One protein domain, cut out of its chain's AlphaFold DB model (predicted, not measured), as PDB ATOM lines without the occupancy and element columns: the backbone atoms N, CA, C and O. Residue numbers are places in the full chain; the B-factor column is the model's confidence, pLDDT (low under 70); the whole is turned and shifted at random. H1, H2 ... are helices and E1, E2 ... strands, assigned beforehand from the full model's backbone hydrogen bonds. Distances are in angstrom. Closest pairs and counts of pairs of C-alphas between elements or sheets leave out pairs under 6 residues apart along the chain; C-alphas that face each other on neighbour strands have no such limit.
ATOM      1  N   ALA A  18      61.130  33.948  44.611       58.31
ATOM      2  CA  ALA A  18      60.348  34.563  45.681       58.31
ATOM      3  C   ALA A  18      59.025  35.128  45.142       58.31
ATOM      4  O   ALA A  18      57.980  34.917  45.754       58.31
ATOM      5  N   ASP A  19      59.057  35.754  43.960       59.75
ATOM      6  CA  ASP A  19      57.854  36.251  43.281       59.75
ATOM      7  C   ASP A  19      56.901  35.104  42.906       59.75
ATOM      8  O   ASP A  19      55.700  35.186  43.163       59.75
ATOM      9  N   LYS A  20      57.435  33.994  42.377       62.66
ATOM     10  CA  LYS A  20      56.638  32.819  41.996       62.66
ATOM     11  C   LYS A  20      56.005  32.115  43.201       62.66
ATOM     12  O   LYS A  20      54.821  31.801  43.165       62.66
ATOM     13  N   SER A  21      56.767  31.908  44.279       71.50
ATOM     14  CA  SER A  21      56.251  31.306  45.520       71.50
ATOM     15  C   SER A  21      55.111  32.121  46.128       71.50
ATOM     16  O   SER A  21      54.186  31.574  46.723       71.50
ATOM     17  N   TRP A  22      55.191  33.441  46.007       70.88
ATOM     18  CA  TRP A  22      54.218  34.354  46.576       70.88
ATOM     19  C   TRP A  22      52.947  34.459  45.721       70.88
ATOM     20  O   TRP A  22      51.842  34.556  46.259       70.88
ATOM     21  N   ASP A  23      53.080  34.369  44.395       73.56
ATOM     22  CA  ASP A  23      51.931  34.249  43.498       73.56
ATOM     23  C   ASP A  23      51.118  32.985  43.798       73.56
ATOM     24  O   ASP A  23      49.888  33.052  43.841       73.56
ATOM     25  N   ASP A  24      51.781  31.872  44.112       78.00
ATOM     26  CA  ASP A  24      51.113  30.630  44.510       78.00
ATOM     27  C   ASP A  24      50.339  30.782  45.838       78.00
ATOM     28  O   ASP A  24      49.189  30.341  45.938       78.00
ATOM     29  N   GLU A  25      50.908  31.458  46.847       78.81
ATOM     30  CA  GLU A  25      50.205  31.765  48.108       78.81
ATOM     31  C   GLU A  25      48.963  32.633  47.883       78.81
ATOM     32  O   GLU A  25      47.902  32.387  48.465       78.81
ATOM     33  N   LEU A  26      49.080  33.664  47.042       79.88
ATOM     34  CA  LEU A  26      47.963  34.549  46.740       79.88
ATOM     35  C   LEU A  26      46.858  33.800  45.992       79.88
ATOM     36  O   LEU A  26      45.686  33.986  46.317       79.88
ATOM     37  N   GLN A  27      47.209  32.921  45.049       80.69
ATOM     38  CA  GLN A  27      46.230  32.065  44.380       80.69
ATOM     39  C   GLN A  27      45.488  31.183  45.384       80.69
ATOM     40  O   GLN A  27      44.261  31.120  45.334       80.69
ATOM     41  N   GLN A  28      46.194  30.563  46.332       84.38
ATOM     42  CA  GLN A  28      45.556  29.766  47.383       84.38
ATOM     43  C   GLN A  28      44.611  30.604  48.246       84.38
ATOM     44  O   GLN A  28      43.477  30.194  48.482       84.38
ATOM     45  N   LEU A  29      45.038  31.796  48.675       84.81
ATOM     46  CA  LEU A  29      44.192  32.693  49.459       84.81
ATOM     47  C   LEU A  29      42.932  33.085  48.683       84.81
ATOM     48  O   LEU A  29      41.834  33.001  49.226       84.81
ATOM     49  N   VAL A  30      43.069  33.467  47.413       84.25
ATOM     50  CA  VAL A  30      41.962  33.886  46.542       84.25
ATOM     51  C   VAL A  30      40.891  32.796  46.414       84.25
ATOM     52  O   VAL A  30      39.709  33.130  46.393       84.25
ATOM     53  N   GLN A  31      41.264  31.509  46.422       84.94
ATOM     54  CA  GLN A  31      40.299  30.395  46.428       84.94
ATOM     55  C   GLN A  31      39.453  30.315  47.709       84.94
ATOM     56  O   GLN A  31      38.379  29.719  47.697       84.94
ATOM     57  N   THR A  32      39.921  30.891  48.818       88.81
ATOM     58  CA  THR A  32      39.206  30.875  50.109       88.81
ATOM     59  C   THR A  32      38.295  32.083  50.323       88.81
ATOM     60  O   THR A  32      37.465  32.069  51.233       88.81
ATOM     61  N   LEU A  33      38.453  33.141  49.523       90.44
ATOM     62  CA  LEU A  33      37.703  34.382  49.693       90.44
ATOM     63  C   LEU A  33      36.324  34.295  49.036       90.44
ATOM     64  O   LEU A  33      36.150  33.666  47.993       90.44
ATOM     65  N   LEU A  34      35.347  34.991  49.627       91.25
ATOM     66  CA  LEU A  34      34.049  35.184  48.985       91.25
ATOM     67  C   LEU A  34      34.255  35.925  47.661       91.25
ATOM     68  O   LEU A  34      34.972  36.928  47.614       91.25
ATOM     69  N   LYS A  35      33.613  35.423  46.607       90.56
ATOM     70  CA  LYS A  35      33.773  35.889  45.236       90.56
ATOM     71  C   LYS A  35      32.427  36.291  44.641       90.56
ATOM     72  O   LYS A  35      31.466  35.541  44.761       90.56
ATOM     73  N   GLU A  36      32.413  37.417  43.939       90.50
ATOM     74  CA  GLU A  36      31.264  37.930  43.182       90.50
ATOM     75  C   GLU A  36      31.665  38.269  41.740       90.50
ATOM     76  O   GLU A  36      32.855  38.405  41.417       90.50
ATOM     77  N   GLU A  37      30.673  38.400  40.857       88.75
ATOM     78  CA  GLU A  37      30.898  38.863  39.485       88.75
ATOM     79  C   GLU A  37      31.381  40.323  39.484       88.75
ATOM     80  O   GLU A  37      30.845  41.188  40.180       88.75
ATOM     81  N   GLY A  38      32.446  40.592  38.728       84.62
ATOM     82  CA  GLY A  38      32.997  41.934  38.597       84.62
ATOM     83  C   GLY A  38      32.224  42.807  37.612       84.62
ATOM     84  O   GLY A  38      31.370  42.349  36.859       84.62
ATOM     85  N   TRP A  39      32.565  44.094  37.580       79.88
ATOM     86  CA  TRP A  39      31.900  45.069  36.707       79.88
ATOM     87  C   TRP A  39      32.194  44.860  35.217       79.88
ATOM     88  O   TRP A  39      31.415  45.286  34.367       79.88
ATOM     89  N   PHE A  40      33.303  44.192  34.892       78.88
ATOM     90  CA  PHE A  40      33.632  43.797  33.528       78.88
ATOM     91  C   PHE A  40      33.348  42.312  33.342       78.88
ATOM     92  O   PHE A  40      33.706  41.489  34.191       78.88
ATOM     93  N   ARG A  41      32.741  41.956  32.207       78.50
ATOM     94  CA  ARG A  41      32.436  40.562  31.874       78.50
ATOM     95  C   ARG A  41      33.684  39.688  32.037       78.50
ATOM     96  O   ARG A  41      34.726  39.971  31.452       78.50
ATOM     97  N   GLY A  42      33.552  38.610  32.808       80.50
ATOM     98  CA  GLY A  42      34.635  37.654  33.053       80.50
ATOM     99  C   GLY A  42      35.638  38.078  34.129       80.50
ATOM    100  O   GLY A  42      36.602  37.355  34.368       80.50
ATOM    101  N   THR A  43      35.419  39.210  34.803       82.75
ATOM    102  CA  THR A  43      36.193  39.605  35.989       82.75
ATOM    103  C   THR A  43      35.485  39.189  37.273       82.75
ATOM    104  O   THR A  43      34.303  38.843  37.280       82.75
ATOM    105  N   SER A  44      36.225  39.156  38.378       86.38
ATOM    106  CA  SER A  44      35.696  38.745  39.677       86.38
ATOM    107  C   SER A  44      36.202  39.664  40.774       86.38
ATOM    108  O   SER A  44      37.358  40.100  40.735       86.38
ATOM    109  N   LEU A  45      35.330  39.932  41.739       88.50
ATOM    110  CA  LEU A  45      35.646  40.666  42.955       88.50
ATOM    111  C   LEU A  45      35.795  39.683  44.112       88.50
ATOM    112  O   LEU A  45      35.020  38.738  44.219       88.50
ATOM    113  N   TYR A  46      36.774  39.925  44.978       88.38
ATOM    114  CA  TYR A  46      37.084  39.100  46.140       88.38
ATOM    115  C   TYR A  46      36.966  39.931  47.409       88.38
ATOM    116  O   TYR A  46      37.542  41.019  47.494       88.38
ATOM    117  N   LEU A  47      36.228  39.427  48.394       89.81
ATOM    118  CA  LEU A  47      36.047  40.100  49.672       89.81
ATOM    119  C   LEU A  47      37.236  39.802  50.589       89.81
ATOM    120  O   LEU A  47      37.351  38.701  51.127       89.81
ATOM    121  N   TYR A  48      38.100  40.790  50.812       87.94
ATOM    122  CA  TYR A  48      39.247  40.682  51.710       87.94
ATOM    123  C   TYR A  48      39.196  41.759  52.787       87.94
ATOM    124  O   TYR A  48      39.072  42.942  52.485       87.94
ATOM    125  N   GLN A  49      39.259  41.342  54.058       87.81
ATOM    126  CA  GLN A  49      39.109  42.232  55.223       87.81
ATOM    127  C   GLN A  49      37.885  43.162  55.110       87.81
ATOM    128  O   GLN A  49      37.846  44.249  55.684       87.81
ATOM    129  N   GLY A  50      36.872  42.690  54.374       81.88
ATOM    130  CA  GLY A  50      35.618  43.382  54.180       81.88
ATOM    131  C   GLY A  50      35.544  44.398  53.034       81.88
ATOM    132  O   GLY A  50      34.474  44.929  52.759       81.88
ATOM    133  N   CYS A  51      36.630  44.607  52.294       85.50
ATOM    134  CA  CYS A  51      36.604  45.374  51.052       85.50
ATOM    135  C   CYS A  51      36.627  44.435  49.841       85.50
ATOM    136  O   CYS A  51      37.270  43.383  49.866       85.50
ATOM    137  N   TRP A  52      35.918  44.813  48.779       87.69
ATOM    138  CA  TRP A  52      35.913  44.077  47.517       87.69
ATOM    139  C   TRP A  52      37.088  44.511  46.641       87.69
ATOM    140  O   TRP A  52      37.240  45.695  46.346       87.69
ATOM    141  N   PHE A  53      37.894  43.551  46.188       85.25
ATOM    142  CA  PHE A  53      39.053  43.789  45.328       85.25
ATOM    143  C   PHE A  53      38.954  43.014  44.017       85.25
ATOM    144  O   PHE A  53      38.579  41.845  44.008       85.25
ATOM    145  N   SER A  54      39.348  43.642  42.910       76.69
ATOM    146  CA  SER A  54      39.491  42.958  41.620       76.69
ATOM    147  C   SER A  54      40.782  42.134  41.569       76.69
ATOM    148  O   SER A  54      41.828  42.594  42.036       76.69
ATOM    149  N   ALA A  55      40.720  40.940  40.965       65.31
ATOM    150  CA  ALA A  55      41.900  40.111  40.671       65.31
ATOM    151  C   ALA A  55      42.483  40.309  39.258       65.31
ATOM    152  O   ALA A  55      43.373  39.565  38.856       65.31
ATOM    153  N   ALA A  56      41.980  41.279  38.487       62.66
ATOM    154  CA  ALA A  56      42.521  41.627  37.169       62.66
ATOM    155  C   ALA A  56      43.957  42.221  37.287       62.66
ATOM    156  O   ALA A  56      44.367  42.577  38.396       62.66
ATOM    157  N   PRO A  57      44.746  42.333  36.195       48.81
ATOM    158  CA  PRO A  57      46.220  42.243  36.208       48.81
ATOM    159  C   PRO A  57      46.982  43.337  36.977       48.81
ATOM    160  O   PRO A  57      48.175  43.188  37.211       48.81
ATOM    161  N   ALA A  58      46.306  44.388  37.441       54.56
ATOM    162  CA  ALA A  58      46.872  45.410  38.321       54.56
ATOM    163  C   ALA A  58      46.736  45.098  39.828       54.56
ATOM    164  O   ALA A  58      47.047  45.939  40.667       54.56
ATOM    165  N   GLY A  59      46.255  43.901  40.184       64.62
ATOM    166  CA  GLY A  59      46.463  43.268  41.487       64.62
ATOM    167  C   GLY A  59      46.173  44.147  42.704       64.62
ATOM    168  O   GLY A  59      47.015  44.240  43.589       64.62
ATOM    169  N   GLY A  60      44.991  44.764  42.802       76.50
ATOM    170  CA  GLY A  60      44.646  45.585  43.973       76.50
ATOM    171  C   GLY A  60      44.773  44.805  45.290       76.50
ATOM    172  O   GLY A  60      45.403  45.268  46.236       76.50
ATOM    173  N   LEU A  61      44.276  43.562  45.316       82.19
ATOM    174  CA  LEU A  61      44.440  42.663  46.464       82.19
ATOM    175  C   LEU A  61      45.915  42.292  46.704       82.19
ATOM    176  O   LEU A  61      46.374  42.260  47.845       82.19
ATOM    177  N   LYS A  62      46.653  42.060  45.610       81.75
ATOM    178  CA  LYS A  62      48.090  41.754  45.592       81.75
ATOM    179  C   LYS A  62      48.884  42.850  46.312       81.75
ATOM    180  O   LYS A  62      49.628  42.582  47.254       81.75
ATOM    181  N   ALA A  63      48.663  44.092  45.891       82.56
ATOM    182  CA  ALA A  63      49.308  45.282  46.422       82.56
ATOM    183  C   ALA A  63      48.947  45.524  47.892       82.56
ATOM    184  O   ALA A  63      49.837  45.791  48.694       82.56
ATOM    185  N   VAL A  64      47.672  45.367  48.271       85.25
ATOM    186  CA  VAL A  64      47.225  45.549  49.663       85.25
ATOM    187  C   VAL A  64      47.887  44.545  50.602       85.25
ATOM    188  O   VAL A  64      48.430  44.944  51.629       85.25
ATOM    189  N   ILE A  65      47.895  43.256  50.252       84.25
ATOM    190  CA  ILE A  65      48.521  42.219  51.088       84.25
ATOM    191  C   ILE A  65      50.030  42.453  51.192       84.25
ATOM    192  O   ILE A  65      50.593  42.348  52.282       84.25
ATOM    193  N   SER A  66      50.680  42.798  50.079       84.69
ATOM    194  CA  SER A  66      52.107  43.125  50.067       84.69
ATOM    195  C   SER A  66      52.416  44.316  50.979       84.69
ATOM    196  O   SER A  66      53.266  44.219  51.862       84.69
TER     197      SER A  66
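What this domain is: This is residues 18 to 66 of the 224 residues of the protein "Sulfotransferase" of Hibiscus syriacus (UniProt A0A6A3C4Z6). A small antiparallel sheet of three strands stands at one end of the domain, and two helices, H1 and H2, reach from it toward the other end. The long helix H1 meets the sheet only with its last residues, 29 to 32, while the short helix H2 stands up from the sheet over E3. The printed part has 49 residues, with two named helices and three named strands in the order H1, E1, E2, E3, H2, and the sheet runs E1, E2, E3. The class is mixed, helices and strands. The whole is compact, with a radius of gyration of the C-alphas of 10.6 A, and elongated, spanning 32 by 20 by 17 A.

Where its parts are: H1 holds residues 18 to 32 and is 21.9 A long from first to last C-alpha; C-alpha 18 is at (60.348, 34.563, 45.681). E1 follows with residues 35 to 37, 7.1 A. E2 holds residues 44 to 48, 12.7 A, beginning with C-alpha 44 at (35.696, 38.745, 39.677). E3 holds residues 51 to 54, 10.2 A. H2 holds residues 60 to 66, 9.9 A, and its C-alpha 66 is at (52.107, 43.125, 50.067).

How they stand to each other: E1, E2 and E3 form a meander, each strand the antiparallel neighbour of the one before, with E1 and E3 as edge strands. E1 and E2 are a hairpin with directions 147 degrees apart; N 36 and O 45 are within hydrogen-bond range at 2.9 A. E2 and E3 are a hairpin at 145 degrees; N 46 and O 53 are within hydrogen-bond range at 2.8 A. H1 is on the sheet but only grazes it, with its residues 29 to 32; its closest C-alphas to E2 are those of Val 30 and Tyr 46, 7.2 A. H2 is on the sheet at a height over the sheet of 10.0 A, over E3, and stands up from the sheet at 50 degrees. The closest C-alphas of E3 and H2 are those of Phe 53 and Leu 61, 5.6 A. H1 and H2 are close but not clearly touching, with Leu 26 and Lys 62 their closest C-alphas at 7.3 A. They run opposite ways at a steep tilt of 60 degrees. Every O i to N i+4 pair of H2 is within hydrogen-bond range, and 10 of 11 in H1.

The domain as a whole: The two C-alphas farthest apart are those of Ala 18 and Arg 41, 31.7 A. The printed part has no cut. The link from E1 to E2 is short, and the other three are tight. The mean pLDDT of the printed part is 79.5; residues 18 to 20 and 55 to 59 are under 70.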